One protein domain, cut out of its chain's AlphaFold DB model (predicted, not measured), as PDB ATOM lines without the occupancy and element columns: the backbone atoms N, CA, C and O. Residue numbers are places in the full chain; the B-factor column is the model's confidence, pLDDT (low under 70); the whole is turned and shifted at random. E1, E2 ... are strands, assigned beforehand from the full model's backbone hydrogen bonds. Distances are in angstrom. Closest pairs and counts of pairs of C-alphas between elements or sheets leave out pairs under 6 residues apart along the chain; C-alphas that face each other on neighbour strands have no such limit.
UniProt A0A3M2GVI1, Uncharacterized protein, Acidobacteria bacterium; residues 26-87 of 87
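What this domain is: This is residues 26 to 87 of the 87 residues of an uncharacterized protein of Acidobacteria bacterium (UniProt A0A3M2GVI1). The domain is one twisted sheet of five strands, with the three long strands E1, E5 and E4 side by side, then the shorter E2 and, at the far edge, the very short E3. Residues 34 to 45 cross over one face of this sheet from the end of E1 to the start of E2, and residues 59 to 66 loop back past E2 from E3 to E4. You will find 62 printed residues with no named helix and five named strands, E1 to E5 in that order along the chain; the sheet's order is E1 E5 E4 E2 E3, mixed, and the class is all strand. The whole is compact, with a radius of gyration of the C-alphas of 11.9 A, yet elongated in outline, spanning 36 by 20 by 19 A.

How they stand to each other: Begin with E4, residues 67 to 74, an inner strand, and E5, residues 79 to 86, its antiparallel neighbour at 167 degrees; the two form a hairpin. Look at N 70 and O 83, 2.9 A apart, and N 83 and O 70, 2.8 A apart. Next to E5 comes E1, residues 26 to 33, an edge strand and parallel to E5 at 18 degrees; N 30 and O 82 are 2.8 A apart. Next to E4 comes E2, residues 46 to 51, antiparallel at 164 degrees; N 48 and O 69 are 2.8 A apart. E3, residues 56 to 58, is the other edge strand and forms a hairpin with E2, antiparallel at 130 degrees; N 58 and O 49 are 2.8 A apart. E1 and E3 are apart, and so are E3 and E5. From edge to edge the strands' lines turn by 95 degrees.

Where its parts are: Find C-alpha 67 at (17.376, 55.604, 174.038); from there E4 runs 22.8 A to C-alpha 74. E5 also runs 22.8 A, from Lys 79 to C-alpha 86 at (16.854, 54.126, 178.299). E1 starts at C-alpha 26, (29.135, 36.006, 170.880), and reaches Lys 33 after 23.5 A. E2 takes 16.8 A from Arg 46 to Asp 51, and E3 runs from Glu 56 to His 58.

The domain as a whole: The C-alphas of Ser 54 and Ile 76 are the two farthest apart, at 36.6 A. The printed part has no cut and ends at residue 87, the chain's last. The link from E1 to E2 is long, with 12 residues; the links E2 to E3 and E4 to E5 are tight, and that from E3 to E4 is short. The mean pLDDT of the printed part is 93.9, and no printed residue is under 70.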
ATOM      1  N   ASN A  26      29.706  36.206 169.556       90.12
ATOM      2  CA  ASN A  26      29.135  36.006 170.880       90.12
ATOM      3  C   ASN A  26      28.517  37.330 171.349       90.12
ATOM      4  O   ASN A  26      29.233  38.324 171.490       90.12
ATOM      5  N   LEU A  27      27.199  37.352 171.536       91.25
ATOM      6  CA  LEU A  27      26.444  38.568 171.826       91.25
ATOM      7  C   LEU A  27      26.137  38.692 173.311       91.25
ATOM      8  O   LEU A  27      25.593  37.775 173.920       91.25
ATOM      9  N   GLU A  28      26.408  39.869 173.857       94.31
ATOM     10  CA  GLU A  28      25.999  40.240 175.207       94.31
ATOM     11  C   GLU A  28      25.170  41.521 175.159       94.31
ATOM     12  O   GLU A  28      25.524  42.474 174.465       94.31
ATOM     13  N   LEU A  29      24.047  41.530 175.876       94.94
ATOM     14  CA  LEU A  29      23.142  42.669 175.951       94.94
ATOM     15  C   LEU A  29      23.142  43.228 177.371       94.94
ATOM     16  O   LEU A  29      22.756  42.538 178.313       94.94
ATOM     17  N   HIS A  30      23.488  44.504 177.499       96.94
ATOM     18  CA  HIS A  30      23.361  45.261 178.735       96.94
ATOM     19  C   HIS A  30      22.258  46.298 178.586       96.94
ATOM     20  O   HIS A  30      22.256  47.081 177.639       96.94
ATOM     21  N   VAL A  31      21.331  46.323 179.539       97.25
ATOM     22  CA  VAL A  31      20.293  47.351 179.615       97.25
ATOM     23  C   VAL A  31      20.529  48.160 180.883       97.25
ATOM     24  O   VAL A  31      20.561  47.588 181.970       97.25
ATOM     25  N   LYS A  32      20.719  49.470 180.731       97.56
ATOM     26  CA  LYS A  32      21.047  50.416 181.808       97.56
ATOM     27  C   LYS A  32      20.094  51.621 181.761       97.56
ATOM     28  O   LYS A  32      19.363  51.790 180.778       97.56
ATOM     29  N   LYS A  33      20.079  52.447 182.812       96.81
ATOM     30  CA  LYS A  33      19.308  53.700 182.807       96.81
ATOM     31  C   LYS A  33      20.008  54.744 181.956       96.81
ATOM     32  O   LYS A  33      21.231  54.726 181.878       96.81
ATOM     33  N   ILE A  34      19.263  55.665 181.344       94.81
ATOM     34  CA  ILE A  34      19.877  56.717 180.517       94.81
ATOM     35  C   ILE A  34      20.859  57.586 181.308       94.81
ATOM     36  O   ILE A  34      21.873  58.007 180.761       94.81
ATOM     37  N   GLU A  35      20.579  57.795 182.598       94.75
ATOM     38  CA  GLU A  35      21.416  58.587 183.504       94.75
ATOM     39  C   GLU A  35      22.806  57.973 183.721       94.75
ATOM     40  O   GLU A  35      23.746  58.693 184.043       94.75
ATOM     41  N   ASP A  36      22.946  56.659 183.514       96.44
ATOM     42  CA  ASP A  36      24.207  55.931 183.688       96.44
ATOM     43  C   ASP A  36      25.104  56.004 182.437       96.44
ATOM     44  O   ASP A  36      26.159  55.368 182.392       96.44
ATOM     45  N   PHE A  37      24.682  56.708 181.380       96.62
ATOM     46  CA  PHE A  37      25.458  56.796 180.148       96.62
ATOM     47  C   PHE A  37      26.740  57.614 180.346       96.62
ATOM     48  O   PHE A  37      26.707  58.763 180.784       96.62
ATOM     49  N   SER A  38      27.871  57.038 179.935       95.00
ATOM     50  CA  SER A  38      29.183  57.686 179.962       95.00
ATOM     51  C   SER A  38      29.809  57.720 178.571       95.00
ATOM     52  O   SER A  38      30.005  56.682 177.937       95.00
ATOM     53  N   TYR A  39      30.183  58.919 178.116       94.06
ATOM     54  CA  TYR A  39      30.956  59.096 176.882       94.06
ATOM     55  C   TYR A  39      32.339  58.444 176.979       94.06
ATOM     56  O   TYR A  39      32.809  57.869 176.002       94.06
ATOM     57  N   GLU A  40      32.965  58.488 178.158       95.94
ATOM     58  CA  GLU A  40      34.279  57.883 178.396       95.94
ATOM     59  C   GLU A  40      34.220  56.353 178.291       95.94
ATOM     60  O   GLU A  40      35.103  55.742 177.695       95.94
ATOM     61  N   GLU A  41      33.152  55.721 178.803       95.19
ATOM     62  CA  GLU A  41      32.959  54.267 178.670       95.19
ATOM     63  C   GLU A  41      32.867  53.852 177.195       95.19
ATOM     64  O   GLU A  41      33.324  52.765 176.840       95.19
ATOM     65  N   HIS A  42      32.302  54.707 176.339       96.31
ATOM     66  CA  HIS A  42      31.938  54.390 174.959       96.31
ATOM     67  C   HIS A  42      32.767  55.122 173.893       96.31
ATOM     68  O   HIS A  42      32.374  55.131 172.729       96.31
ATOM     69  N   GLU A  43      33.934  55.673 174.238       94.38
ATOM     70  CA  GLU A  43      34.779  56.465 173.322       94.38
ATOM     71  C   GLU A  43      35.119  55.725 172.011       94.38
ATOM     72  O   GLU A  43      35.211  56.324 170.940       94.38
ATOM     73  N   LYS A  44      35.294  54.401 172.086       93.94
ATOM     74  CA  LYS A  44      35.649  53.537 170.945       93.94
ATOM     75  C   LYS A  44      34.466  52.763 170.370       93.94
ATOM     76  O   LYS A  44      34.646  51.982 169.434       93.94
ATOM     77  N   ASP A  45      33.284  52.941 170.945       96.19
ATOM     78  CA  ASP A  45      32.093  52.201 170.563       96.19
ATOM     79  C   ASP A  45      31.298  52.977 169.518       96.19
ATOM     80  O   ASP A  45      31.362  54.202 169.415       96.19
ATOM     81  N   ARG A  46      30.497  52.260 168.730       95.62
ATOM     82  CA  ARG A  46      29.562  52.914 167.820       95.62
ATOM     83  C   ARG A  46      28.287  53.258 168.573       95.62
ATOM     84  O   ARG A  46      27.531  52.354 168.926       95.62
ATOM     85  N   VAL A  47      28.054  54.548 168.797       97.25
ATOM     86  CA  VAL A  47      26.919  55.053 169.581       97.25
ATOM     87  C   VAL A  47      25.831  55.626 168.674       97.25
ATOM     88  O   VAL A  47      26.114  56.284 167.676       97.25
ATOM     89  N   TYR A  48      24.579  55.366 169.034       97.19
ATOM     90  CA  TYR A  48      23.379  55.846 168.362       97.19
ATOM     91  C   TYR A  48      22.444  56.488 169.386       97.19
ATOM     92  O   TYR A  48      22.050  55.835 170.353       97.19
ATOM     93  N   TYR A  49      22.049  57.734 169.146       96.81
ATOM     94  CA  TYR A  49      21.102  58.475 169.979       96.81
ATOM     95  C   TYR A  49      19.739  58.453 169.294       96.81
ATOM     96  O   TYR A  49      19.620  58.895 168.155       96.81
ATOM     97  N   ILE A  50      18.729  57.874 169.942       96.31
ATOM     98  CA  ILE A  50      17.452  57.539 169.307       96.31
ATOM     99  C   ILE A  50      16.298  58.230 170.038       96.31
ATOM    100  O   ILE A  50      16.081  58.035 171.243       96.31
ATOM    101  N   ASP A  51      15.481  58.959 169.283       95.12
ATOM    102  CA  ASP A  51      14.118  59.291 169.686       95.12
ATOM    103  C   ASP A  51      13.183  58.184 169.186       95.12
ATOM    104  O   ASP A  51      12.888  58.058 168.001       95.12
ATOM    105  N   ARG A  52      12.700  57.337 170.097       91.06
ATOM    106  CA  ARG A  52      11.809  56.219 169.766       91.06
ATOM    107  C   ARG A  52      10.403  56.693 169.389       91.06
ATOM    108  O   ARG A  52       9.661  55.923 168.779       91.06
ATOM    109  N   THR A  53      10.030  57.911 169.766       91.56
ATOM    110  CA  THR A  53       8.711  58.490 169.495       91.56
ATOM    111  C   THR A  53       8.594  58.875 168.027       91.56
ATOM    112  O   THR A  53       7.625  58.499 167.372       91.56
ATOM    113  N   SER A  54       9.603  59.575 167.503       92.44
ATOM    114  CA  SER A  54       9.693  59.951 166.086       92.44
ATOM    115  C   SER A  54      10.350  58.869 165.218       92.44
ATOM    116  O   SER A  54      10.066  58.772 164.026       92.44
ATOM    117  N   GLY A  55      11.189  58.018 165.812       89.00
ATOM    118  CA  GLY A  55      12.033  57.062 165.095       89.00
ATOM    119  C   GLY A  55      13.313  57.683 164.525       89.00
ATOM    120  O   GLY A  55      13.951  57.057 163.678       89.00
ATOM    121  N   GLU A  56      13.675  58.894 164.952       93.25
ATOM    122  CA  GLU A  56      14.843  59.627 164.462       93.25
ATOM    123  C   GLU A  56      16.143  59.222 165.173       93.25
ATOM    124  O   GLU A  56      16.159  58.790 166.330       93.25
ATOM    125  N   LEU A  57      17.249  59.380 164.441       95.56
ATOM    126  CA  LEU A  57      18.617  59.251 164.935       95.56
ATOM    127  C   LEU A  57      19.234  60.644 165.057       95.56
ATOM    128  O   LEU A  57      19.164  61.436 164.118       95.56
ATOM    129  N   HIS A  58      19.880  60.913 166.186       93.12
ATOM    130  CA  HIS A  58      20.592  62.157 166.455       93.12
ATOM    131  C   HIS A  58      22.105  61.925 166.518       93.12
ATOM    132  O   HIS A  58      22.569  60.809 166.762       93.12
ATOM    133  N   GLU A  59      22.879  62.989 166.301       91.81
ATOM    134  CA  GLU A  59      24.348  62.953 166.365       91.81
ATOM    135  C   GLU A  59      24.880  62.954 167.809       91.81
ATOM    136  O   GLU A  59      25.982  62.470 168.065       91.81
ATOM    137  N   CYS A  60      24.095  63.466 168.759       93.19
ATOM    138  CA  CYS A  60      24.435  63.568 170.177       93.19
ATOM    139  C   CYS A  60      23.182  63.461 171.064       93.19
ATOM    140  O   CYS A  60      22.058  63.413 170.556       93.19
ATOM    141  N   ILE A  61      23.374  63.424 172.390       93.19
ATOM    142  CA  ILE A  61      22.266  63.450 173.355       93.19
ATOM    143  C   ILE A  61      21.508  64.772 173.236       93.19
ATOM    144  O   ILE A  61      22.084  65.855 173.341       93.19
ATOM    145  N   THR A  62      20.195  64.657 173.086       92.19
ATOM    146  CA  THR A  62      19.229  65.759 173.067       92.19
ATOM    147  C   THR A  62      18.147  65.536 174.122       92.19
ATOM    148  O   THR A  62      17.985  64.433 174.644       92.19
ATOM    149  N   ASP A  63      17.346  66.564 174.385       92.06
ATOM    150  CA  ASP A  63      16.127  66.497 175.203       92.06
ATOM    151  C   ASP A  63      15.100  65.469 174.692       92.06
ATOM    152  O   ASP A  63      14.306  64.935 175.463       92.06
ATOM    153  N   LYS A  64      15.140  65.156 173.394       93.25
ATOM    154  CA  LYS A  64      14.286  64.150 172.746       93.25
ATOM    155  C   LYS A  64      14.876  62.743 172.767       93.25
ATOM    156  O   LYS A  64      14.211  61.791 172.357       93.25
ATOM    157  N   THR A  65      16.117  62.580 173.220       94.94
ATOM    158  CA  THR A  65      16.768  61.270 173.241       94.94
ATOM    159  C   THR A  65      16.099  60.381 174.281       94.94
ATOM    160  O   THR A  65      16.157  60.625 175.480       94.94
ATOM    161  N   THR A  66      15.461  59.314 173.805       96.06
ATOM    162  CA  THR A  66      14.771  58.339 174.668       96.06
ATOM    163  C   THR A  66      15.607  57.090 174.916       96.06
ATOM    164  O   THR A  66      15.397  56.394 175.907       96.06
ATOM    165  N   HIS A  67      16.500  56.764 173.978       97.12
ATOM    166  CA  HIS A  67      17.376  55.604 174.038       97.12
ATOM    167  C   HIS A  67      18.759  55.989 173.513       97.12
ATOM    168  O   HIS A  67      18.870  56.717 172.527       97.12
ATOM    169  N   ILE A  68      19.803  55.441 174.123       97.62
ATOM    170  CA  ILE A  68      21.166  55.478 173.595       97.62
ATOM    171  C   ILE A  68      21.613  54.034 173.419       97.62
ATOM    172  O   ILE A  68      21.581  53.246 174.364       97.62
ATOM    173  N   CYS A  69      22.004  53.668 172.207       97.25
ATOM    174  CA  CYS A  69      22.484  52.331 171.889       97.25
ATOM    175  C   CYS A  69      23.968  52.404 171.547       97.25
ATOM    176  O   CYS A  69      24.331  53.093 170.601       97.25
ATOM    177  N   ALA A  70      24.819  51.675 172.265       97.12
ATOM    178  CA  ALA A  70      26.236  51.553 171.932       97.12
ATOM    179  C   ALA A  70      26.564  50.115 171.519       97.12
ATOM    180  O   ALA A  70      26.132  49.161 172.166       97.12
ATOM    181  N   VAL A  71      27.324  49.958 170.437       95.94
ATOM    182  CA  VAL A  71      27.812  48.662 169.955       95.94
ATOM    183  C   VAL A  71      29.327  48.635 170.075       95.94
ATOM    184  O   VAL A  71      30.026  49.409 169.418       95.94
ATOM    185  N   ARG A  72      29.821  47.713 170.902       95.06
ATOM    186  CA  ARG A  72      31.244  47.429 171.077       95.06
ATOM    187  C   ARG A  72      31.591  46.120 170.391       95.06
ATOM    188  O   ARG A  72      31.035  45.075 170.728       95.06
ATOM    189  N   GLU A  73      32.553  46.167 169.479       93.44
ATOM    190  CA  GLU A  73      33.036  44.992 168.754       93.44
ATOM    191  C   GLU A  73      34.445  44.608 169.223       93.44
ATOM    192  O   GLU A  73      35.428  45.278 168.913       93.44
ATOM    193  N   ASP A  74      34.558  43.491 169.942       89.44
ATOM    194  CA  ASP A  74      35.835  42.845 170.236       89.44
ATOM    195  C   ASP A  74      36.143  41.828 169.131       89.44
ATOM    196  O   ASP A  74      35.743  40.660 169.175       89.44
ATOM    197  N   LYS A  75      36.870  42.296 168.114       82.62
ATOM    198  CA  LYS A  75      37.267  41.484 166.955       82.62
ATOM    199  C   LYS A  75      38.232  40.355 167.312       82.62
ATOM    200  O   LYS A  75      38.280  39.367 166.589       82.62
ATOM    201  N   ILE A  76      38.986  40.489 168.404       83.31
ATOM    202  CA  ILE A  76      39.972  39.486 168.829       83.31
ATOM    203  C   ILE A  76      39.245  38.291 169.444       83.31
ATOM    204  O   ILE A  76      39.566  37.145 169.145       83.31
ATOM    205  N   ARG A  77      38.245  38.557 170.289       84.00
ATOM    206  CA  ARG A  77      37.468  37.517 170.979       84.00
ATOM    207  C   ARG A  77      36.197  37.106 170.236       84.00
ATOM    208  O   ARG A  77      35.485  36.228 170.712       84.00
ATOM    209  N   GLY A  78      35.891  37.745 169.104       84.44
ATOM    210  CA  GLY A  78      34.650  37.521 168.358       84.44
ATOM    211  C   GLY A  78      33.404  37.871 169.173       84.44
ATOM    212  O   GLY A  78      32.369  37.224 169.027       84.44
ATOM    213  N   LYS A  79      33.504  38.853 170.074       91.44
ATOM    214  CA  LYS A  79      32.426  39.237 170.990       91.44
ATOM    215  C   LYS A  79      31.847  40.585 170.584       91.44
ATOM    216  O   LYS A  79      32.586  41.513 170.273       91.44
ATOM    217  N   VAL A  80      30.527  40.699 170.623       93.06
ATOM    218  CA  VAL A  80      29.809  41.948 170.371       93.06
ATOM    219  C   VAL A  80      28.954  42.255 171.589       93.06
ATOM    220  O   VAL A  80      28.101  41.461 171.978       93.06
ATOM    221  N   MET A  81      29.204  43.401 172.210       95.25
ATOM    222  CA  MET A  81      28.413  43.888 173.337       95.25
ATOM    223  C   MET A  81      27.500  45.001 172.844       95.25
ATOM    224  O   MET A  81      27.951  45.954 172.207       95.25
ATOM    225  N   VAL A  82      26.215  44.869 173.143       95.81
ATOM    226  CA  VAL A  82      25.201  45.880 172.868       95.81
ATOM    227  C   VAL A  82      24.776  46.475 174.198       95.81
ATOM    228  O   VAL A  82      24.291  45.768 175.079       95.81
ATOM    229  N   PHE A  83      24.943  47.780 174.338       97.75
ATOM    230  CA  PHE A  83      24.458  48.539 175.480       97.75
ATOM    231  C   PHE A  83      23.225  49.318 175.049       97.75
ATOM    232  O   PHE A  83      23.262  50.013 174.037       97.75
ATOM    233  N   ILE A  84      22.139  49.201 175.806       97.50
ATOM    234  CA  ILE A  84      20.918  49.980 175.623       97.50
ATOM    235  C   ILE A  84      20.673  50.767 176.904       97.50
ATOM    236  O   ILE A  84      20.307  50.202 177.935       97.50
ATOM    237  N   TYR A  85      20.843  52.073 176.811       97.75
ATOM    238  CA  TYR A  85      20.506  53.039 177.842       97.75
ATOM    239  C   TYR A  85      19.131  53.611 177.531       97.75
ATOM    240  O   TYR A  85      18.882  54.015 176.395       97.75
ATOM    241  N   LYS A  86      18.218  53.618 178.499       95.38
ATOM    242  CA  LYS A  86      16.854  54.126 178.299       95.38
ATOM    243  C   LYS A  86      16.248  54.643 179.600       95.38
ATOM    244  O   LYS A  86      16.686  54.233 180.675       95.38
ATOM    245  N   ASN A  87      15.248  55.510 179.457       84.06
ATOM    246  CA  ASN A  87      14.331  55.882 180.539       84.06
ATOM    247  C   ASN A  87      13.407  54.718 180.919       84.06
ATOM    248  O   ASN A  87      13.061  53.910 180.018       84.06
TER     249      ASN A  87